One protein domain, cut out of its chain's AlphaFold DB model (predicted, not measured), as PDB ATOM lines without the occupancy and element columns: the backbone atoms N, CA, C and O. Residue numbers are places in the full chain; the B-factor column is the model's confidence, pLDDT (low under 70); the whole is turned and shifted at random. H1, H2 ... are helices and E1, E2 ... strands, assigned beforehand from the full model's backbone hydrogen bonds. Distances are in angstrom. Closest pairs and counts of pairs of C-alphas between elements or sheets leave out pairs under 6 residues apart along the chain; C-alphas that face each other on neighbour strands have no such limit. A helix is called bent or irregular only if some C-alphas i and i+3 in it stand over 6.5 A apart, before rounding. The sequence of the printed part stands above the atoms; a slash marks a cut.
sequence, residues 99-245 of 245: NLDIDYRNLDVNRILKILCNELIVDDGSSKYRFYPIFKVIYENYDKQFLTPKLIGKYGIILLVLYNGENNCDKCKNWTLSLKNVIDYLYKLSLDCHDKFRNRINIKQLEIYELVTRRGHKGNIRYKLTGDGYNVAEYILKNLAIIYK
ATOM      1  N   ASN A  99     -21.790  35.418 -42.534       44.81
ATOM      2  CA  ASN A  99     -22.469  34.774 -41.402       44.81
ATOM      3  C   ASN A  99     -22.303  35.580 -40.108       44.81
ATOM      4  O   ASN A  99     -21.197  35.662 -39.577       44.81
ATOM      5  N   LEU A 100     -23.395  36.141 -39.592       52.19
ATOM      6  CA  LEU A 100     -23.419  36.819 -38.304       52.19
ATOM      7  C   LEU A 100     -24.704  36.444 -37.572       52.19
ATOM      8  O   LEU A 100     -25.801  36.625 -38.096       52.19
ATOM      9  N   ASP A 101     -24.548  35.945 -36.350       48.75
ATOM     10  CA  ASP A 101     -25.633  35.906 -35.380       48.75
ATOM     11  C   ASP A 101     -25.839  37.335 -34.853       48.75
ATOM     12  O   ASP A 101     -24.886  38.010 -34.438       48.75
ATOM     13  N   ILE A 102     -27.053  37.865 -34.996       57.03
ATOM     14  CA  ILE A 102     -27.352  39.270 -34.703       57.03
ATOM     15  C   ILE A 102     -28.611  39.345 -33.859       57.03
ATOM     16  O   ILE A 102     -29.703  38.984 -34.300       57.03
ATOM     17  N   ASP A 103     -28.439  39.885 -32.657       60.44
ATOM     18  CA  ASP A 103     -29.539  40.260 -31.785       60.44
ATOM     19  C   ASP A 103     -30.247  41.505 -32.341       60.44
ATOM     20  O   ASP A 103     -29.691  42.606 -32.369       60.44
ATOM     21  N   TYR A 104     -31.477  41.316 -32.819       64.44
ATOM     22  CA  TYR A 104     -32.309  42.372 -33.394       64.44
ATOM     23  C   TYR A 104     -33.181  43.088 -32.356       64.44
ATOM     24  O   TYR A 104     -33.832  44.079 -32.696       64.44
ATOM     25  N   ARG A 105     -33.199  42.627 -31.096       63.09
ATOM     26  CA  ARG A 105     -34.078  43.170 -30.042       63.09
ATOM     27  C   ARG A 105     -33.723  44.606 -29.645       63.09
ATOM     28  O   ARG A 105     -34.571  45.303 -29.105       63.09
ATOM     29  N   ASN A 106     -32.508  45.055 -29.968       64.56
ATOM     30  CA  ASN A 106     -32.003  46.403 -29.683       64.56
ATOM     31  C   ASN A 106     -31.919  47.314 -30.922       64.56
ATOM     32  O   ASN A 106     -31.256  48.351 -30.888       64.56
ATOM     33  N   LEU A 107     -32.547  46.938 -32.041       71.38
ATOM     34  CA  LEU A 107     -32.542  47.782 -33.234       71.38
ATOM     35  C   LEU A 107     -33.439  49.005 -33.061       71.38
ATOM     36  O   LEU A 107     -34.603  48.900 -32.679       71.38
ATOM     37  N   ASP A 108     -32.929  50.164 -33.474       80.38
ATOM     38  CA  ASP A 108     -33.750  51.358 -33.650       80.38
ATOM     39  C   ASP A 108     -34.654  51.189 -34.885       80.38
ATOM     40  O   ASP A 108     -34.299  51.532 -36.020       80.38
ATOM     41  N   VAL A 109     -35.844  50.634 -34.654       80.69
ATOM     42  CA  VAL A 109     -36.856  50.395 -35.690       80.69
ATOM     43  C   VAL A 109     -37.263  51.700 -36.381       80.69
ATOM     44  O   VAL A 109     -37.500  51.691 -37.590       80.69
ATOM     45  N   ASN A 110     -37.276  52.842 -35.679       81.69
ATOM     46  CA  ASN A 110     -37.594  54.139 -36.287       81.69
ATOM     47  C   ASN A 110     -36.522  54.536 -37.312       81.69
ATOM     48  O   ASN A 110     -36.845  54.937 -38.436       81.69
ATOM     49  N   ARG A 111     -35.239  54.389 -36.958       82.12
ATOM     50  CA  ARG A 111     -34.113  54.637 -37.874       82.12
ATOM     51  C   ARG A 111     -34.172  53.717 -39.089       82.12
ATOM     52  O   ARG A 111     -34.003  54.190 -40.214       82.12
ATOM     53  N   ILE A 112     -34.453  52.433 -38.886       78.19
ATOM     54  CA  ILE A 112     -34.579  51.451 -39.972       78.19
ATOM     55  C   ILE A 112     -35.735  51.812 -40.909       78.19
ATOM     56  O   ILE A 112     -35.548  51.864 -42.126       78.19
ATOM     57  N   LEU A 113     -36.912  52.118 -40.361       80.44
ATOM     58  CA  LEU A 113     -38.081  52.535 -41.134       80.44
ATOM     59  C   LEU A 113     -37.788  53.781 -41.974       80.44
ATOM     60  O   LEU A 113     -38.135  53.814 -43.156       80.44
ATOM     61  N   LYS A 114     -37.079  54.768 -41.414       81.38
ATOM     62  CA  LYS A 114     -36.652  55.971 -42.142       81.38
ATOM     63  C   LYS A 114     -35.750  55.635 -43.334       81.38
ATOM     64  O   LYS A 114     -35.948  56.179 -44.421       81.38
ATOM     65  N   ILE A 115     -34.795  54.719 -43.167       76.69
ATOM     66  CA  ILE A 115     -33.920  54.281 -44.266       76.69
ATOM     67  C   ILE A 115     -34.729  53.546 -45.344       76.69
ATOM     68  O   ILE A 115     -34.605  53.869 -46.526       76.69
ATOM     69  N   LEU A 116     -35.598  52.610 -44.951       76.00
ATOM     70  CA  LEU A 116     -36.444  51.859 -45.884       76.00
ATOM     71  C   LEU A 116     -37.375  52.768 -46.694       76.00
ATOM     72  O   LEU A 116     -37.535  52.567 -47.898       76.00
ATOM     73  N   CYS A 117     -37.945  53.796 -46.064       76.19
ATOM     74  CA  CYS A 117     -38.722  54.826 -46.748       76.19
ATOM     75  C   CYS A 117     -37.898  55.565 -47.812       76.19
ATOM     76  O   CYS A 117     -38.363  55.771 -48.937       76.19
ATOM     77  N   ASN A 118     -36.664  55.953 -47.487       73.88
ATOM     78  CA  ASN A 118     -35.787  56.656 -48.423       73.88
ATOM     79  C   ASN A 118     -35.423  55.769 -49.622       73.88
ATOM     80  O   ASN A 118     -35.421  56.240 -50.758       73.88
ATOM     81  N   GLU A 119     -35.198  54.477 -49.387       70.62
ATOM     82  CA  GLU A 119     -34.895  53.489 -50.427       70.62
ATOM     83  C   GLU A 119     -36.134  53.016 -51.216       70.62
ATOM     84  O   GLU A 119     -35.998  52.234 -52.162       70.62
ATOM     85  N   LEU A 120     -37.350  53.435 -50.857       71.75
ATOM     86  CA  LEU A 120     -38.573  53.011 -51.538       71.75
ATOM     87  C   LEU A 120     -38.650  53.601 -52.959       71.75
ATOM     88  O   LEU A 120     -38.704  54.816 -53.138       71.75
ATOM     89  N   ILE A 121     -38.713  52.727 -53.968       61.84
ATOM     90  CA  ILE A 121     -38.820  53.105 -55.385       61.84
ATOM     91  C   ILE A 121     -40.294  53.372 -55.725       61.84
ATOM     92  O   ILE A 121     -41.129  52.466 -55.637       61.84
ATOM     93  N   VAL A 122     -40.626  54.603 -56.111       60.81
ATOM     94  CA  VAL A 122     -41.974  55.026 -56.529       60.81
ATOM     95  C   VAL A 122     -41.895  55.540 -57.971       60.81
ATOM     96  O   VAL A 122     -40.877  56.091 -58.365       60.81
ATOM     97  N   ASP A 123     -42.929  55.299 -58.779       53.41
ATOM     98  CA  ASP A 123     -42.981  55.746 -60.178       53.41
ATOM     99  C   ASP A 123     -43.323  57.250 -60.238       53.41
ATOM    100  O   ASP A 123     -44.359  57.671 -59.709       53.41
ATOM    101  N   ASP A 124     -42.463  58.051 -60.876       44.16
ATOM    102  CA  ASP A 124     -42.634  59.498 -61.080       44.16
ATOM    103  C   ASP A 124     -43.753  59.737 -62.111       44.16
ATOM    104  O   ASP A 124     -43.520  59.931 -63.299       44.16
ATOM    105  N   GLY A 125     -45.009  59.654 -61.668       42.88
ATOM    106  CA  GLY A 125     -46.191  59.882 -62.513       42.88
ATOM    107  C   GLY A 125     -47.338  58.908 -62.270       42.88
ATOM    108  O   GLY A 125     -48.471  59.165 -62.676       42.88
ATOM    109  N   SER A 126     -47.102  57.816 -61.536       44.91
ATOM    110  CA  SER A 126     -48.170  56.932 -61.078       44.91
ATOM    111  C   SER A 126     -47.972  56.538 -59.617       44.91
ATOM    112  O   SER A 126     -46.935  56.057 -59.185       44.91
ATOM    113  N   SER A 127     -49.020  56.683 -58.809       43.31
ATOM    114  CA  SER A 127     -49.005  56.261 -57.398       43.31
ATOM    115  C   SER A 127     -49.102  54.739 -57.231       43.31
ATOM    116  O   SER A 127     -49.291  54.244 -56.115       43.31
ATOM    117  N   LYS A 128     -49.033  53.986 -58.334       42.47
ATOM    118  CA  LYS A 128     -49.029  52.530 -58.327       42.47
ATOM    119  C   LYS A 128     -47.593  52.082 -58.103       42.47
ATOM    120  O   LYS A 128     -46.731  52.249 -58.955       42.47
ATOM    121  N   TYR A 129     -47.350  51.504 -56.934       45.81
ATOM    122  CA  TYR A 129     -46.112  50.785 -56.670       45.81
ATOM    123  C   TYR A 129     -45.971  49.687 -57.735       45.81
ATOM    124  O   TYR A 129     -46.864  48.850 -57.853       45.81
ATOM    125  N   ARG A 130     -44.913  49.697 -58.556       44.22
ATOM    126  CA  ARG A 130     -44.734  48.638 -59.567       44.22
ATOM    127  C   ARG A 130     -44.372  47.302 -58.927       44.22
ATOM    128  O   ARG A 130     -44.753  46.279 -59.464       44.22
ATOM    129  N   PHE A 131     -43.779  47.293 -57.735       45.72
ATOM    130  CA  PHE A 131     -43.377  46.077 -57.025       45.72
ATOM    131  C   PHE A 131     -44.401  45.616 -55.973       45.72
ATOM    132  O   PHE A 131     -44.092  45.388 -54.812       45.72
ATOM    133  N   TYR A 132     -45.651  45.392 -56.370       42.62
ATOM    134  CA  TYR A 132     -46.656  44.802 -55.469       42.62
ATOM    135  C   TYR A 132     -46.351  43.422 -54.829       42.62
ATOM    136  O   TYR A 132     -47.004  43.126 -53.828       42.62
ATOM    137  N   PRO A 133     -45.442  42.553 -55.321       43.75
ATOM    138  CA  PRO A 133     -45.529  41.142 -54.957       43.75
ATOM    139  C   PRO A 133     -44.627  40.728 -53.773       43.75
ATOM    140  O   PRO A 133     -44.745  39.613 -53.282       43.75
ATOM    141  N   ILE A 134     -43.773  41.613 -53.242       49.00
ATOM    142  CA  ILE A 134     -42.748  41.211 -52.254       49.00
ATOM    143  C   ILE A 134     -43.345  40.839 -50.887       49.00
ATOM    144  O   ILE A 134     -42.807  39.992 -50.183       49.00
ATOM    145  N   PHE A 135     -44.509  41.376 -50.528       50.06
ATOM    146  CA  PHE A 135     -45.149  41.018 -49.264       50.06
ATOM    147  C   PHE A 135     -45.687  39.579 -49.245       50.06
ATOM    148  O   PHE A 135     -45.512  38.882 -48.251       50.06
ATOM    149  N   LYS A 136     -46.242  39.109 -50.375       48.09
ATOM    150  CA  LYS A 136     -46.634  37.702 -50.568       48.09
ATOM    151  C   LYS A 136     -45.445  36.765 -50.369       48.09
ATOM    152  O   LYS A 136     -45.579  35.706 -49.785       48.09
ATOM    153  N   VAL A 137     -44.270  37.197 -50.811       47.38
ATOM    154  CA  VAL A 137     -43.029  36.425 -50.726       47.38
ATOM    155  C   VAL A 137     -42.464  36.327 -49.342       47.38
ATOM    156  O   VAL A 137     -42.039  35.244 -48.955       47.38
ATOM    157  N   ILE A 138     -42.466  37.434 -48.607       51.62
ATOM    158  CA  ILE A 138     -42.056  37.384 -47.213       51.62
ATOM    159  C   ILE A 138     -43.035  36.497 -46.442       51.62
ATOM    160  O   ILE A 138     -42.596  35.646 -45.686       51.62
ATOM    161  N   TYR A 139     -44.337  36.603 -46.710       51.47
ATOM    162  CA  TYR A 139     -45.330  35.717 -46.110       51.47
ATOM    163  C   TYR A 139     -45.158  34.230 -46.479       51.47
ATOM    164  O   TYR A 139     -45.259  33.369 -45.620       51.47
ATOM    165  N   GLU A 140     -44.862  33.898 -47.733       50.97
ATOM    166  CA  GLU A 140     -44.719  32.501 -48.179       50.97
ATOM    167  C   GLU A 140     -43.354  31.874 -47.835       50.97
ATOM    168  O   GLU A 140     -43.123  30.711 -48.160       50.97
ATOM    169  N   ASN A 141     -42.410  32.641 -47.270       50.00
ATOM    170  CA  ASN A 141     -41.029  32.188 -47.056       50.00
ATOM    171  C   ASN A 141     -40.396  32.712 -45.748       50.00
ATOM    172  O   ASN A 141     -39.172  32.671 -45.626       50.00
ATOM    173  N   TYR A 142     -41.170  33.238 -44.786       50.66
ATOM    174  CA  TYR A 142     -40.615  33.735 -43.508       50.66
ATOM    175  C   TYR A 142     -40.059  32.613 -42.617       50.66
ATOM    176  O   TYR A 142     -39.319  32.873 -41.671       50.66
ATOM    177  N   ASP A 143     -40.408  31.367 -42.923       50.91
ATOM    178  CA  ASP A 143     -39.856  30.142 -42.349       50.91
ATOM    179  C   ASP A 143     -38.469  29.790 -42.923       50.91
ATOM    180  O   ASP A 143     -37.736  28.985 -42.342       50.91
ATOM    181  N   LYS A 144     -38.066  30.410 -44.040       53.16
ATOM    182  CA  LYS A 144     -36.754  30.215 -44.668       53.16
ATOM    183  C   LYS A 144     -35.733  31.195 -44.127       53.16
ATOM    184  O   LYS A 144     -36.032  32.326 -43.775       53.16
ATOM    185  N   GLN A 145     -34.476  30.772 -44.127       48.88
ATOM    186  CA  GLN A 145     -33.429  31.399 -43.327       48.88
ATOM    187  C   GLN A 145     -33.148  32.878 -43.667       48.88
ATOM    188  O   GLN A 145     -32.843  33.637 -42.751       48.88
ATOM    189  N   PHE A 146     -33.300  33.317 -44.926       52.06
ATOM    190  CA  PHE A 146     -32.944  34.683 -45.331       52.06
ATOM    191  C   PHE A 146     -33.821  35.209 -46.463       52.06
ATOM    192  O   PHE A 146     -33.955  34.551 -47.487       52.06
ATOM    193  N   LEU A 147     -34.340  36.425 -46.313       50.69
ATOM    194  CA  LEU A 147     -35.040  37.182 -47.351       50.69
ATOM    195  C   LEU A 147     -34.486  38.585 -47.357       50.69
ATOM    196  O   LEU A 147     -34.313  39.195 -46.303       50.69
ATOM    197  N   THR A 148     -34.237  39.103 -48.552       50.38
ATOM    198  CA  THR A 148     -33.529  40.365 -48.669       50.38
ATOM    199  C   THR A 148     -34.424  41.545 -48.277       50.38
ATOM    200  O   THR A 148     -35.389  41.868 -48.979       50.38
ATOM    201  N   PRO A 149     -34.110  42.246 -47.179       51.84
ATOM    202  CA  PRO A 149     -35.012  43.232 -46.598       51.84
ATOM    203  C   PRO A 149     -35.191  44.531 -47.385       51.84
ATOM    204  O   PRO A 149     -36.147  45.264 -47.166       51.84
ATOM    205  N   LYS A 150     -34.316  44.889 -48.329       52.34
ATOM    206  CA  LYS A 150     -34.458  46.183 -49.038       52.34
ATOM    207  C   LYS A 150     -35.574  46.193 -50.088       52.34
ATOM    208  O   LYS A 150     -35.810  47.213 -50.754       52.34
ATOM    209  N   LEU A 151     -36.280  45.070 -50.198       55.34
ATOM    210  CA  LEU A 151     -37.409  44.819 -51.081       55.34
ATOM    211  C   LEU A 151     -38.769  44.816 -50.342       55.34
ATOM    212  O   LEU A 151     -39.803  44.762 -50.987       55.34
ATOM    213  N   ILE A 152     -38.814  44.989 -49.016       62.22
ATOM    214  CA  ILE A 152     -40.029  44.969 -48.156       62.22
ATOM    215  C   ILE A 152     -41.232  45.778 -48.696       62.22
ATOM    216  O   ILE A 152     -42.394  45.455 -48.423       62.22
ATOM    217  N   GLY A 153     -40.971  46.808 -49.504       68.88
ATOM    218  CA  GLY A 153     -41.987  47.585 -50.204       68.88
ATOM    219  C   GLY A 153     -42.966  48.285 -49.264       68.88
ATOM    220  O   GLY A 153     -42.782  48.329 -48.049       68.88
ATOM    221  N   LYS A 154     -44.032  48.872 -49.819       75.88
ATOM    222  CA  LYS A 154     -44.985  49.663 -49.017       75.88
ATOM    223  C   LYS A 154     -45.659  48.841 -47.917       75.88
ATOM    224  O   LYS A 154     -45.830  49.327 -46.808       75.88
ATOM    225  N   TYR A 155     -46.035  47.606 -48.231       78.25
ATOM    226  CA  TYR A 155     -46.788  46.744 -47.326       78.25
ATOM    227  C   TYR A 155     -45.964  46.245 -46.154       78.25
ATOM    228  O   TYR A 155     -46.442  46.304 -45.026       78.25
ATOM    229  N   GLY A 156     -44.721  45.833 -46.388       79.62
ATOM    230  CA  GLY A 156     -43.864  45.441 -45.285       79.62
ATOM    231  C   GLY A 156     -43.443  46.641 -44.424       79.62
ATOM    232  O   GLY A 156     -43.355  46.499 -43.213       79.62
ATOM    233  N   ILE A 157     -43.302  47.851 -44.993       82.69
ATOM    234  CA  ILE A 157     -43.113  49.073 -44.189       82.69
ATOM    235  C   ILE A 157     -44.340  49.315 -43.302       82.69
ATOM    236  O   ILE A 157     -44.182  49.556 -42.112       82.69
ATOM    237  N   ILE A 158     -45.561  49.207 -43.843       85.94
ATOM    238  CA  ILE A 158     -46.788  49.343 -43.040       85.94
ATOM    239  C   ILE A 158     -46.845  48.266 -41.950       85.94
ATOM    240  O   ILE A 158     -47.178  48.590 -40.815       85.94
ATOM    241  N   LEU A 159     -46.489  47.015 -42.260       87.00
ATOM    242  CA  LEU A 159     -46.426  45.935 -41.273       87.00
ATOM    243  C   LEU A 159     -45.461  46.283 -40.128       87.00
ATOM    244  O   LEU A 159     -45.829  46.163 -38.965       87.00
ATOM    245  N   LEU A 160     -44.265  46.784 -40.447       87.31
ATOM    246  CA  LEU A 160     -43.281  47.208 -39.451       87.31
ATOM    247  C   LEU A 160     -43.740  48.422 -38.630       87.31
ATOM    248  O   LEU A 160     -43.454  48.488 -37.439       87.31
ATOM    249  N   VAL A 161     -44.474  49.365 -39.230       88.25
ATOM    250  CA  VAL A 161     -45.111  50.472 -38.495       88.25
ATOM    251  C   VAL A 161     -46.120  49.930 -37.484       88.25
ATOM    252  O   VAL A 161     -46.130  50.373 -36.336       88.25
ATOM    253  N   LEU A 162     -46.952  48.967 -37.895       87.50
ATOM    254  CA  LEU A 162     -47.924  48.331 -37.006       87.50
ATOM    255  C   LEU A 162     -47.220  47.587 -35.863       87.50
ATOM    256  O   LEU A 162     -47.565  47.803 -34.705       87.50
ATOM    257  N   TYR A 163     -46.184  46.807 -36.179       88.00
ATOM    258  CA  TYR A 163     -45.363  46.083 -35.203       88.00
ATOM    259  C   TYR A 163     -44.721  47.022 -34.185       88.00
ATOM    260  O   TYR A 163     -44.837  46.823 -32.977       88.00
ATOM    261  N   ASN A 164     -44.095  48.096 -34.662       86.06
ATOM    262  CA  ASN A 164     -43.445  49.069 -33.796       86.06
ATOM    263  C   ASN A 164     -44.451  49.814 -32.905       86.06
ATOM    264  O   ASN A 164     -44.157  50.110 -31.748       86.06
ATOM    265  N   GLY A 165     -45.639  50.119 -33.432       81.31
ATOM    266  CA  GLY A 165     -46.694  50.786 -32.677       81.31
ATOM    267  C   GLY A 165     -47.351  49.897 -31.615       81.31
ATOM    268  O   GLY A 165     -47.664  50.402 -30.537       81.31
ATOM    269  N   GLU A 166     -47.537  48.599 -31.880       82.62
ATOM    270  CA  GLU A 166     -48.053  47.653 -30.879       82.62
ATOM    271  C   GLU A 166     -47.020  47.368 -29.769       82.62
ATOM    272  O   GLU A 166     -47.395  47.317 -28.596       82.62
ATOM    273  N   ASN A 167     -45.724  47.272 -30.100       77.94
ATOM    274  CA  ASN A 167     -44.665  46.970 -29.125       77.94
ATOM    275  C   ASN A 167     -44.244  48.155 -28.239       77.94
ATOM    276  O   ASN A 167     -43.930  47.949 -27.071       77.94
ATOM    277  N   ASN A 168     -44.259  49.393 -28.748       72.62
ATOM    278  CA  ASN A 168     -43.803  50.574 -27.994       72.62
ATOM    279  C   ASN A 168     -44.892  51.263 -27.164       72.62
ATOM    280  O   ASN A 168     -44.675  52.360 -26.647       72.62
ATOM    281  N   CYS A 169     -46.083  50.680 -27.049       68.88
ATOM    282  CA  CYS A 169     -47.130  51.257 -26.224       68.88
ATOM    283  C   CYS A 169     -47.676  50.233 -25.227       68.88
ATOM    284  O   CYS A 169     -48.508  49.387 -25.550       68.88
ATOM    285  N   ASP A 170     -47.264  50.382 -23.966       55.69
ATOM    286  CA  ASP A 170     -47.656  49.505 -22.856       55.69
ATOM    287  C   ASP A 170     -49.171  49.475 -22.613       55.69
ATOM    288  O   ASP A 170     -49.734  48.433 -22.282       55.69
ATOM    289  N   LYS A 171     -49.862  50.596 -22.863       55.69
ATOM    290  CA  LYS A 171     -51.336  50.686 -22.813       55.69
ATOM    291  C   LYS A 171     -52.019  50.153 -24.085       55.69
ATOM    292  O   LYS A 171     -53.236  49.975 -24.097       55.69
ATOM    293  N   CYS A 172     -51.249  49.896 -25.143       58.03
ATOM    294  CA  CYS A 172     -51.703  49.516 -26.478       58.03
ATOM    295  C   CYS A 172     -51.411  48.058 -26.844       58.03
ATOM    296  O   CYS A 172     -51.740  47.676 -27.961       58.03
ATOM    297  N   LYS A 173     -50.889  47.209 -25.945       51.84
ATOM    298  CA  LYS A 173     -50.716  45.761 -26.218       51.84
ATOM    299  C   LYS A 173     -52.015  45.055 -26.676       51.84
ATOM    300  O   LYS A 173     -51.982  43.966 -27.237       51.84
ATOM    301  N   ASN A 174     -53.172  45.705 -26.489       50.59
ATOM    302  CA  ASN A 174     -54.489  45.293 -26.990       50.59
ATOM    303  C   ASN A 174     -55.095  46.205 -28.078       50.59
ATOM    304  O   ASN A 174     -56.231  45.977 -28.504       50.59
ATOM    305  N   TRP A 175     -54.393  47.249 -28.507       56.56
ATOM    306  CA  TRP A 175     -54.916  48.252 -29.423       56.56
ATOM    307  C   TRP A 175     -54.622  47.917 -30.868       56.56
ATOM    308  O   TRP A 175     -53.564  47.448 -31.259       56.56
ATOM    309  N   THR A 176     -55.618  48.249 -31.662       70.50
ATOM    310  CA  THR A 176     -55.587  48.247 -33.103       70.50
ATOM    311  C   THR A 176     -55.222  49.651 -33.583       70.50
ATOM    312  O   THR A 176     -55.746  50.646 -33.071       70.50
ATOM    313  N   LEU A 177     -54.324  49.775 -34.557       77.44
ATOM    314  CA  LEU A 177     -53.935  51.074 -35.111       77.44
ATOM    315  C   LEU A 177     -54.907  51.490 -36.210       77.44
ATOM    316  O   LEU A 177     -55.245  50.708 -37.096       77.44
ATOM    317  N   SER A 178     -55.377  52.736 -36.153       83.44
ATOM    318  CA  SER A 178     -56.169  53.302 -37.244       83.44
ATOM    319  C   SER A 178     -55.270  53.648 -38.433       83.44
ATOM    320  O   SER A 178     -54.072  53.885 -38.273       83.44
ATOM    321  N   LEU A 179     -55.854  53.758 -39.630       82.50
ATOM    322  CA  LEU A 179     -55.118  54.243 -40.801       82.50
ATOM    323  C   LEU A 179     -54.534  55.645 -40.566       82.50
ATOM    324  O   LEU A 179     -53.420  55.924 -40.995       82.50
ATOM    325  N   LYS A 180     -55.266  56.497 -39.837       83.88
ATOM    326  CA  LYS A 180     -54.807  57.833 -39.446       83.88
ATOM    327  C   LYS A 180     -53.526  57.751 -38.615       83.88
ATOM    328  O   LYS A 180     -52.567  58.438 -38.930       83.88
ATOM    329  N   ASN A 181     -53.472  56.844 -37.641       84.62
ATOM    330  CA  ASN A 181     -52.279  56.664 -36.811       84.62
ATOM    331  C   ASN A 181     -51.066  56.225 -37.647       84.62
ATOM    332  O   ASN A 181     -49.958  56.688 -37.398       84.62
ATOM    333  N   VAL A 182     -51.270  55.356 -38.645       83.69
ATOM    334  CA  VAL A 182     -50.203  54.932 -39.568       83.69
ATOM    335  C   VAL A 182     -49.697  56.116 -40.396       83.69
ATOM    336  O   VAL A 182     -48.489  56.298 -40.517       83.69
ATOM    337  N   ILE A 183     -50.602  56.942 -40.935       82.75
ATOM    338  CA  ILE A 183     -50.246  58.154 -41.695       82.75
ATOM    339  C   ILE A 183     -49.455  59.126 -40.814       82.75
ATOM    340  O   ILE A 183     -48.367  59.552 -41.202       82.75
ATOM    341  N   ASP A 184     -49.965  59.424 -39.619       84.50
ATOM    342  CA  ASP A 184     -49.336  60.346 -38.671       84.50
ATOM    343  C   ASP A 184     -47.938  59.857 -38.267       84.50
ATOM    344  O   ASP A 184     -47.001  60.646 -38.133       84.50
ATOM    345  N   TYR A 185     -47.770  58.545 -38.097       85.31
ATOM    346  CA  TYR A 185     -46.480  57.946 -37.781       85.31
ATOM    347  C   TYR A 185     -45.488  58.058 -38.952       85.31
ATOM    348  O   TYR A 185     -44.347  58.470 -38.748       85.31
ATOM    349  N   LEU A 186     -45.911  57.767 -40.189       82.94
ATOM    350  CA  LEU A 186     -45.062  57.931 -41.379       82.94
ATOM    351  C   LEU A 186     -44.650  59.392 -41.598       82.94
ATOM    352  O   LEU A 186     -43.505  59.651 -41.966       82.94
ATOM    353  N   TYR A 187     -45.549  60.340 -41.322       83.38
ATOM    354  CA  TYR A 187     -45.244  61.772 -41.347       83.38
ATOM    355  C   TYR A 187     -44.159  62.144 -40.334       83.38
ATOM    356  O   TYR A 187     -43.188  62.813 -40.684       83.38
ATOM    357  N   LYS A 188     -44.277  61.653 -39.094       84.69
ATOM    358  CA  LYS A 188     -43.272  61.871 -38.041       84.69
ATOM    359  C   LYS A 188     -41.919  61.236 -38.364       84.69
ATOM    360  O   LYS A 188     -40.894  61.777 -37.959       84.69
ATOM    361  N   LEU A 189     -41.899  60.112 -39.083       81.81
ATOM    362  CA  LEU A 189     -40.654  59.480 -39.527       81.81
ATOM    363  C   LEU A 189     -39.895  60.345 -40.546       81.81
ATOM    364  O   LEU A 189     -38.677  60.505 -40.433       81.81
ATOM    365  N   SER A 190     -40.591  60.844 -41.573       80.69
ATOM    366  CA  SER A 190     -40.032  61.703 -42.626       80.69
ATOM    367  C   SER A 190     -41.130  62.228 -43.559       80.69
ATOM    368  O   SER A 190     -41.963  61.452 -44.032       80.69
ATOM    369  N   LEU A 191     -41.051  63.513 -43.929       78.44
ATOM    370  CA  LEU A 191     -41.890  64.130 -44.969       78.44
ATOM    371  C   LEU A 191     -41.795  63.381 -46.310       78.44
ATOM    372  O   LEU A 191     -42.818  63.063 -46.907       78.44
ATOM    373  N   ASP A 192     -40.585  62.992 -46.726       75.69
ATOM    374  CA  ASP A 192     -40.372  62.205 -47.952       75.69
ATOM    375  C   ASP A 192     -41.045  60.824 -47.867       75.69
ATOM    376  O   ASP A 192     -41.618  60.331 -48.841       75.69
ATOM    377  N   CYS A 193     -41.050  60.202 -46.679       76.94
ATOM    378  CA  CYS A 193     -41.769  58.944 -46.498       76.94
ATOM    379  C   CYS A 193     -43.277  59.151 -46.650       76.94
ATOM    380  O   CYS A 193     -43.920  58.442 -47.423       76.94
ATOM    381  N   HIS A 194     -43.843  60.147 -45.970       79.31
ATOM    382  CA  HIS A 194     -45.252  60.487 -46.130       79.31
ATOM    383  C   HIS A 194     -45.615  60.729 -47.603       79.31
ATOM    384  O   HIS A 194     -46.585  60.151 -48.097       79.31
ATOM    385  N   ASP A 195     -44.807  61.487 -48.342       76.19
ATOM    386  CA  ASP A 195     -45.070  61.826 -49.744       76.19
ATOM    387  C   ASP A 195     -44.970  60.632 -50.693       76.19
ATOM    388  O   ASP A 195     -45.716  60.551 -51.675       76.19
ATOM    389  N   LYS A 196     -44.123  59.649 -50.385       74.81
ATOM    390  CA  LYS A 196     -44.063  58.377 -51.122       74.81
ATOM    391  C   LYS A 196     -45.292  57.501 -50.884       74.81
ATOM    392  O   LYS A 196     -45.668  56.712 -51.764       74.81
ATOM    393  N   PHE A 197     -45.943  57.621 -49.727       73.19
ATOM    394  CA  PHE A 197     -47.170  56.889 -49.395       73.19
ATOM    395  C   PHE A 197     -48.450  57.632 -49.835       73.19
ATOM    396  O   PHE A 197     -49.360  56.978 -50.363       73.19
ATOM    397  N   ARG A 198     -48.493  58.971 -49.720       68.25
ATOM    398  CA  ARG A 198     -49.662  59.868 -49.901       68.25
ATOM    399  C   ARG A 198     -50.935  59.326 -49.215       68.25
ATOM    400  O   ARG A 198     -50.893  58.414 -48.397       68.25
ATOM    401  N   ASN A 199     -52.111  59.810 -49.625       58.38
ATOM    402  CA  ASN A 199     -53.435  59.348 -49.166       58.38
ATOM    403  C   ASN A 199     -53.800  57.914 -49.616       58.38
ATOM    404  O   ASN A 199     -54.975  57.555 -49.663       58.38
ATOM    405  N   ARG A 200     -52.829  57.099 -50.040       64.00
ATOM    406  CA  ARG A 200     -53.058  55.797 -50.688       64.00
ATOM    407  C   ARG A 200     -52.506  54.632 -49.878       64.00
ATOM    408  O   ARG A 200     -52.189  53.584 -50.442       64.00
ATOM    409  N   ILE A 201     -52.417  54.800 -48.560       71.12
ATOM    410  CA  ILE A 201     -52.188  53.680 -47.654       71.12
ATOM    411  C   ILE A 201     -53.411  52.772 -47.734       71.12
ATOM    412  O   ILE A 201     -54.508  53.118 -47.305       71.12
ATOM    413  N   ASN A 202     -53.217  51.610 -48.340       72.19
ATOM    414  CA  ASN A 202     -54.227  50.577 -48.435       72.19
ATOM    415  C   ASN A 202     -53.716  49.385 -47.642       72.19
ATOM    416  O   ASN A 202     -52.689  48.842 -48.016       72.19
ATOM    417  N   ILE A 203     -54.406  48.987 -46.576       78.50
ATOM    418  CA  ILE A 203     -54.008  47.860 -45.717       78.50
ATOM    419  C   ILE A 203     -54.585  46.524 -46.218       78.50
ATOM    420  O   ILE A 203     -54.145  45.464 -45.790       78.50
ATOM    421  N   LYS A 204     -55.463  46.549 -47.231       77.25
ATOM    422  CA  LYS A 204     -56.180  45.373 -47.747       77.25
ATOM    423  C   LYS A 204     -55.289  44.193 -48.120       77.25
ATOM    424  O   LYS A 204     -55.711  43.059 -47.968       77.25
ATOM    425  N   GLN A 205     -54.069  44.427 -48.607       74.75
ATOM    426  CA  GLN A 205     -53.171  43.300 -48.878       74.75
ATOM    427  C   GLN A 205     -52.728  42.602 -47.592       74.75
ATOM    428  O   GLN A 205     -52.739  41.384 -47.562       74.75
ATOM    429  N   LEU A 206     -52.408  43.341 -46.524       81.38
ATOM    430  CA  LEU A 206     -52.060  42.729 -45.238       81.38
ATOM    431  C   LEU A 206     -53.227  41.884 -44.697       81.38
ATOM    432  O   LEU A 206     -52.990  40.840 -44.106       81.38
ATOM    433  N   GLU A 207     -54.471  42.326 -44.929       82.56
ATOM    434  CA  GLU A 207     -55.682  41.568 -44.580       82.56
ATOM    435  C   GLU A 207     -55.828  40.298 -45.433       82.56
ATOM    436  O   GLU A 207     -56.142  39.243 -44.898       82.56
ATOM    437  N   ILE A 208     -55.586  40.385 -46.749       80.06
ATOM    438  CA  ILE A 208     -55.662  39.239 -47.676       80.06
ATOM    439  C   ILE A 208     -54.667  38.136 -47.292       80.06
ATOM    440  O   ILE A 208     -54.980  36.965 -47.471       80.06
ATOM    441  N   TYR A 209     -53.492  38.500 -46.776       74.81
ATOM    442  CA  TYR A 209     -52.495  37.542 -46.282       74.81
ATOM    443  C   TYR A 209     -52.677  37.183 -44.805       74.81
ATOM    444  O   TYR A 209     -51.784  36.584 -44.228       74.81
ATOM    445  N   GLU A 210     -53.783  37.593 -44.176       84.56
ATOM    446  CA  GLU A 210     -54.080  37.295 -42.769       84.56
ATOM    447  C   GLU A 210     -53.002  37.780 -41.782       84.56
ATOM    448  O   GLU A 210     -52.935  37.328 -40.644       84.56
ATOM    449  N   LEU A 211     -52.190  38.767 -42.175       85.31
ATOM    450  CA  LEU A 211     -51.141  39.362 -41.334       85.31
ATOM    451  C   LEU A 211     -51.676  40.456 -40.419       85.31
ATOM    452  O   LEU A 211     -51.063  40.803 -39.407       85.31
ATOM    453  N   VAL A 212     -52.854  40.979 -40.747       87.31
ATOM    454  CA  VAL A 212     -53.609  41.854 -39.863       87.31
ATOM    455  C   VAL A 212     -55.078  41.468 -39.848       87.31
ATOM    456  O   VAL A 212     -55.650  41.069 -40.859       87.31
ATOM    457  N   THR A 213     -55.720  41.676 -38.704       88.31
ATOM    458  CA  THR A 213     -57.172  41.598 -38.563       88.31
ATOM    459  C   THR A 213     -57.769  42.985 -38.432       88.31
ATOM    460  O   THR A 213     -57.255  43.861 -37.731       88.31
ATOM    461  N   ARG A 214     -58.903  43.176 -39.097       87.12
ATOM    462  CA  ARG A 214     -59.680  44.404 -39.023       87.12
ATOM    463  C   ARG A 214     -60.625  44.370 -37.832       87.12
ATOM    464  O   ARG A 214     -61.360  43.405 -37.648       87.12
ATOM    465  N   ARG A 215     -60.660  45.448 -37.052       83.00
ATOM    466  CA  ARG A 215     -61.602  45.641 -35.940       83.00
ATOM    467  C   ARG A 215     -62.318  46.987 -36.049       83.00
ATOM    468  O   ARG A 215     -61.778  47.946 -36.599       83.00
ATOM    469  N   GLY A 216     -63.519  47.057 -35.477       77.62
ATOM    470  CA  GLY A 216     -64.333  48.273 -35.414       77.62
ATOM    471  C   GLY A 216     -65.318  48.443 -36.575       77.62
ATOM    472  O   GLY A 216     -65.379  47.640 -37.506       77.62
ATOM    473  N   HIS A 217     -66.121  49.502 -36.492       74.88
ATOM    474  CA  HIS A 217     -67.222  49.785 -37.417       74.88
ATOM    475  C   HIS A 217     -66.771  50.674 -38.585       74.88
ATOM    476  O   HIS A 217     -65.684  51.261 -38.575       74.88
ATOM    477  N   LYS A 218     -67.616  50.792 -39.616       68.81
ATOM    478  CA  LYS A 218     -67.367  51.643 -40.791       68.81
ATOM    479  C   LYS A 218     -67.075  53.086 -40.337       68.81
ATOM    480  O   LYS A 218     -67.916  53.706 -39.704       68.81
ATOM    481  N   GLY A 219     -65.872  53.593 -40.629       68.50
ATOM    482  CA  GLY A 219     -65.409  54.938 -40.237       68.50
ATOM    483  C   GLY A 219     -64.414  54.985 -39.066       68.50
ATOM    484  O   GLY A 219     -63.610  55.906 -39.008       68.50
ATOM    485  N   ASN A 220     -64.378  53.968 -38.197       78.06
ATOM    486  CA  ASN A 220     -63.399  53.850 -37.101       78.06
ATOM    487  C   ASN A 220     -62.707  52.483 -37.151       78.06
ATOM    488  O   ASN A 220     -62.681  51.713 -36.189       78.06
ATOM    489  N   ILE A 221     -62.212  52.165 -38.343       82.94
ATOM    490  CA  ILE A 221     -61.532  50.910 -38.623       82.94
ATOM    491  C   ILE A 221     -60.127  50.982 -38.053       82.94
ATOM    492  O   ILE A 221     -59.399  51.959 -38.259       82.94
ATOM    493  N   ARG A 222     -59.738  49.905 -37.388       86.19
ATOM    494  CA  ARG A 222     -58.407  49.742 -36.838       86.19
ATOM    495  C   ARG A 222     -57.879  48.344 -37.153       86.19
ATOM    496  O   ARG A 222     -58.664  47.415 -37.335       86.19
ATOM    497  N   TYR A 223     -56.563  48.200 -37.192       86.81
ATOM    498  CA  TYR A 223     -55.881  46.974 -37.601       86.81
ATOM    499  C   TYR A 223     -55.045  46.424 -36.450       86.81
ATOM    500  O   TYR A 223     -54.352  47.199 -35.792       86.81
ATOM    501  N   LYS A 224     -55.143  45.117 -36.197       88.12
ATOM    502  CA  LYS A 224     -54.297  44.380 -35.247       88.12
ATOM    503  C   LYS A 224     -53.392  43.429 -36.005       88.12
ATOM    504  O   LYS A 224     -53.901  42.756 -36.900       88.12
ATOM    505  N   LEU A 225     -52.135  43.287 -35.616       88.38
ATOM    506  CA  LEU A 225     -51.310  42.177 -36.083       88.38
ATOM    507  C   LEU A 225     -51.880  40.824 -35.622       88.38
ATOM    508  O   LEU A 225     -52.405  40.684 -34.513       88.38
ATOM    509  N   THR A 226     -51.797  39.827 -36.499       88.38
ATOM    510  CA  THR A 226     -52.001  38.408 -36.159       88.38
ATOM    511  C   THR A 226     -50.683  37.778 -35.709       88.38
ATOM    512  O   THR A 226     -49.637  38.415 -35.812       88.38
ATOM    513  N   GLY A 227     -50.709  36.528 -35.228       86.88
ATOM    514  CA  GLY A 227     -49.479  35.791 -34.903       86.88
ATOM    515  C   GLY A 227     -48.513  35.727 -36.090       86.88
ATOM    516  O   GLY A 227     -47.341  36.066 -35.946       86.88
ATOM    517  N   ASP A 228     -49.028  35.433 -37.285       82.62
ATOM    518  CA  ASP A 228     -48.234  35.459 -38.516       82.62
ATOM    519  C   ASP A 228     -47.724  36.867 -38.838       82.62
ATOM    520  O   ASP A 228     -46.573  37.036 -39.236       82.62
ATOM    521  N   GLY A 229     -48.538  37.903 -38.601       86.19
ATOM    522  CA  GLY A 229     -48.125  39.304 -38.727       86.19
ATOM    523  C   GLY A 229     -46.907  39.644 -37.871       86.19
ATOM    524  O   GLY A 229     -45.977  40.294 -38.354       86.19
ATOM    525  N   TYR A 230     -46.896  39.175 -36.621       86.62
ATOM    526  CA  TYR A 230     -45.757  39.305 -35.713       86.62
ATOM    527  C   TYR A 230     -44.538  38.529 -36.223       86.62
ATOM    528  O   TYR A 230     -43.468  39.121 -36.362       86.62
ATOM    529  N   ASN A 231     -44.702  37.253 -36.579       81.56
ATOM    530  CA  ASN A 231     -43.610  36.400 -37.063       81.56
ATOM    531  C   ASN A 231     -42.933  36.986 -38.309       81.56
ATOM    532  O   ASN A 231     -41.707  37.079 -38.383       81.56
ATOM    533  N   VAL A 232     -43.731  37.448 -39.274       78.88
ATOM    534  CA  VAL A 232     -43.245  38.067 -40.512       78.88
ATOM    535  C   VAL A 232     -42.513  39.381 -40.226       78.88
ATOM    536  O   VAL A 232     -41.471  39.647 -40.829       78.88
ATOM    537  N   ALA A 233     -43.017  40.206 -39.305       84.75
ATOM    538  CA  ALA A 233     -42.361  41.455 -38.922       84.75
ATOM    539  C   ALA A 233     -41.014  41.214 -38.220       84.75
ATOM    540  O   ALA A 233     -40.022  41.861 -38.562       84.75
ATOM    541  N   GLU A 234     -40.947  40.261 -37.291       83.31
ATOM    542  CA  GLU A 234     -39.700  39.886 -36.612       83.31
ATOM    543  C   GLU A 234     -38.673  39.322 -37.576       83.31
ATOM    544  O   GLU A 234     -37.506  39.713 -37.553       83.31
ATOM    545  N   TYR A 235     -39.120  38.454 -38.474       76.81
ATOM    546  CA  TYR A 235     -38.284  37.900 -39.517       76.81
ATOM    547  C   TYR A 235     -37.677  38.998 -40.404       76.81
ATOM    548  O   TYR A 235     -36.469  39.009 -40.665       76.81
ATOM    549  N   ILE A 236     -38.491  39.973 -40.816       77.62
ATOM    550  CA  ILE A 236     -38.028  41.155 -41.541       77.62
ATOM    551  C   ILE A 236     -36.962  41.918 -40.732       77.62
ATOM    552  O   ILE A 236     -35.898  42.232 -41.270       77.62
ATOM    553  N   LEU A 237     -37.230  42.222 -39.459       78.31
ATOM    554  CA  LEU A 237     -36.320  42.989 -38.599       78.31
ATOM    555  C   LEU A 237     -34.996  42.267 -38.364       78.31
ATOM    556  O   LEU A 237     -33.941  42.890 -38.474       78.31
ATOM    557  N   LYS A 238     -35.035  40.955 -38.125       75.38
ATOM    558  CA  LYS A 238     -33.848  40.109 -37.987       75.38
ATOM    559  C   LYS A 238     -32.944  40.211 -39.211       75.38
ATOM    560  O   LYS A 238     -31.737  40.382 -39.076       75.38
ATOM    561  N   ASN A 239     -33.521  40.164 -40.409       68.94
ATOM    562  CA  ASN A 239     -32.740  40.298 -41.633       68.94
ATOM    563  C   ASN A 239     -32.252  41.749 -41.849       68.94
ATOM    564  O   ASN A 239     -31.144  41.952 -42.342       68.94
ATOM    565  N   LEU A 240     -33.027  42.774 -41.461       73.00
ATOM    566  CA  LEU A 240     -32.593  44.185 -41.513       73.00
ATOM    567  C   LEU A 240     -31.408  44.459 -40.586       73.00
ATOM    568  O   LEU A 240     -30.537  45.252 -40.941       73.00
ATOM    569  N   ALA A 241     -31.355  43.779 -39.440       71.00
ATOM    570  CA  ALA A 241     -30.252  43.837 -38.484       71.00
ATOM    571  C   ALA A 241     -28.898  43.546 -39.139       71.00
ATOM    572  O   ALA A 241     -27.910  44.206 -38.840       71.00
ATOM    573  N   ILE A 242     -28.869  42.582 -40.065       64.94
ATOM    574  CA  ILE A 242     -27.669  42.179 -40.813       64.94
ATOM    575  C   ILE A 242     -27.130  43.328 -41.662       64.94
ATOM    576  O   ILE A 242     -25.924  43.485 -41.813       64.94
ATOM    577  N   ILE A 243     -28.028  44.149 -42.196       62.19
ATOM    578  CA  ILE A 243     -27.687  45.237 -43.113       62.19
ATOM    579  C   ILE A 243     -27.242  46.491 -42.369       62.19
ATOM    580  O   ILE A 243     -26.357  47.202 -42.839       62.19
ATOM    581  N   TYR A 244     -27.926  46.805 -41.271       64.12
ATOM    582  CA  TYR A 244     -27.843  48.105 -40.607       64.12
ATOM    583  C   TYR A 244     -27.101  48.062 -39.265       64.12
ATOM    584  O   TYR A 244     -27.235  49.011 -38.489       64.12
ATOM    585  N   LYS A 245     -26.350  46.981 -39.009       59.59
ATOM    586  CA  LYS A 245     -25.426  46.862 -37.874       59.59
ATOM    587  C   LYS A 245     -24.310  47.905 -37.944       59.59
ATOM    588  O   LYS A 245     -23.833  48.188 -39.067       59.59
TER     589      LYS A 245
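What this domain is: This is residues 99 to 245 of the 245 residues of an uncharacterized protein of Nanoarchaeota archaeon (UniProt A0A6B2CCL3). Helix H3 runs through the core, and the other parts pack round it: H1 side by side with it, H7 crossing it on one side, and the helical hairpin H4-H5 on the opposite side, where H4 crosses it. A small strand hairpin, E1-E2, packs on H3 through E2, and the short helices H2 and H6 touch H3 in its first part. The printed part has 147 residues, with seven named helices and two strands in the order H1 H2 H3 H4 H5 H6 E1 E2 H7; the sheet E1-E2 is antiparallel and the class is mostly helix. The whole is compact, with a radius of gyration of the C-alphas of 14.6 A and spans of 48 by 39 by 28 A.

How they stand to each other: E1, residues 212 to 215, and E2, residues 222 to 225, form an antiparallel hairpin at 146 degrees; N 213 and O 224 are 2.8 A apart, within hydrogen-bond range. Residues 177 to 178 pair antiparallel with residues 222 to 223 of E2. The closest C-alphas of E2 and H3, residues 153 to 167, are those of Leu 225 and Leu 162, 7.1 A apart. H3 is the hub, touching five helices. H7, residues 227 to 244, touches it with residues 229 to 233 alone, about perpendicular at 74 degrees, closest at C-alphas 160 and 233, 5.9 A. H1, residues 109 to 118, touches H3 at a shallow tilt of 17 degrees, opposite ways, closest at C-alphas 113 and 157, 6.8 A. H4, residues 179 to 189, touches H3 about perpendicular at 85 degrees, closest at C-alphas 161 and 182, 6.9 A. H4 and H5, residues 191 to 200, form a helical hairpin, closest at C-alphas 187 and 194, 5.0 A; H5 is irregular, with C-alphas 196 and 199 9.6 A apart. H2, residues 134 to 141, touches H3 at a steep tilt of 67 degrees, closest at C-alphas 135 and 156, 6.1 A. H6, residues 204 to 208, only just touches H3, with 3 pairs of C-alphas within 8 A, closest at C-alphas 155 and 206, 6.9 A. Every O i to N i+4 pair is within hydrogen-bond range in H1, H2, H3, H4 and H6, against 4 of 6 in H5 and 12 of 14 in H7.

Where its parts are: H7 is 25.5 A long and ends at C-alpha 244, (-27.843, 48.105, -40.607). H3 is 21.3 A long, H4 15.4 A, H5 15.1 A and H1 14.2 A, beginning at C-alpha 109, (-36.856, 50.395, -35.690).

The domain as a whole: The C-alphas farthest apart, of Asn 99 and Lys 218, are 48.0 A apart. The printed part has no cut. The links H1 to H2, H2 to H3 and H3 to H4 are long; residues 167 to 172 stand free. The mean pLDDT of the printed part is 70.3, with 58 residues under 70, among them residues 121 to 153.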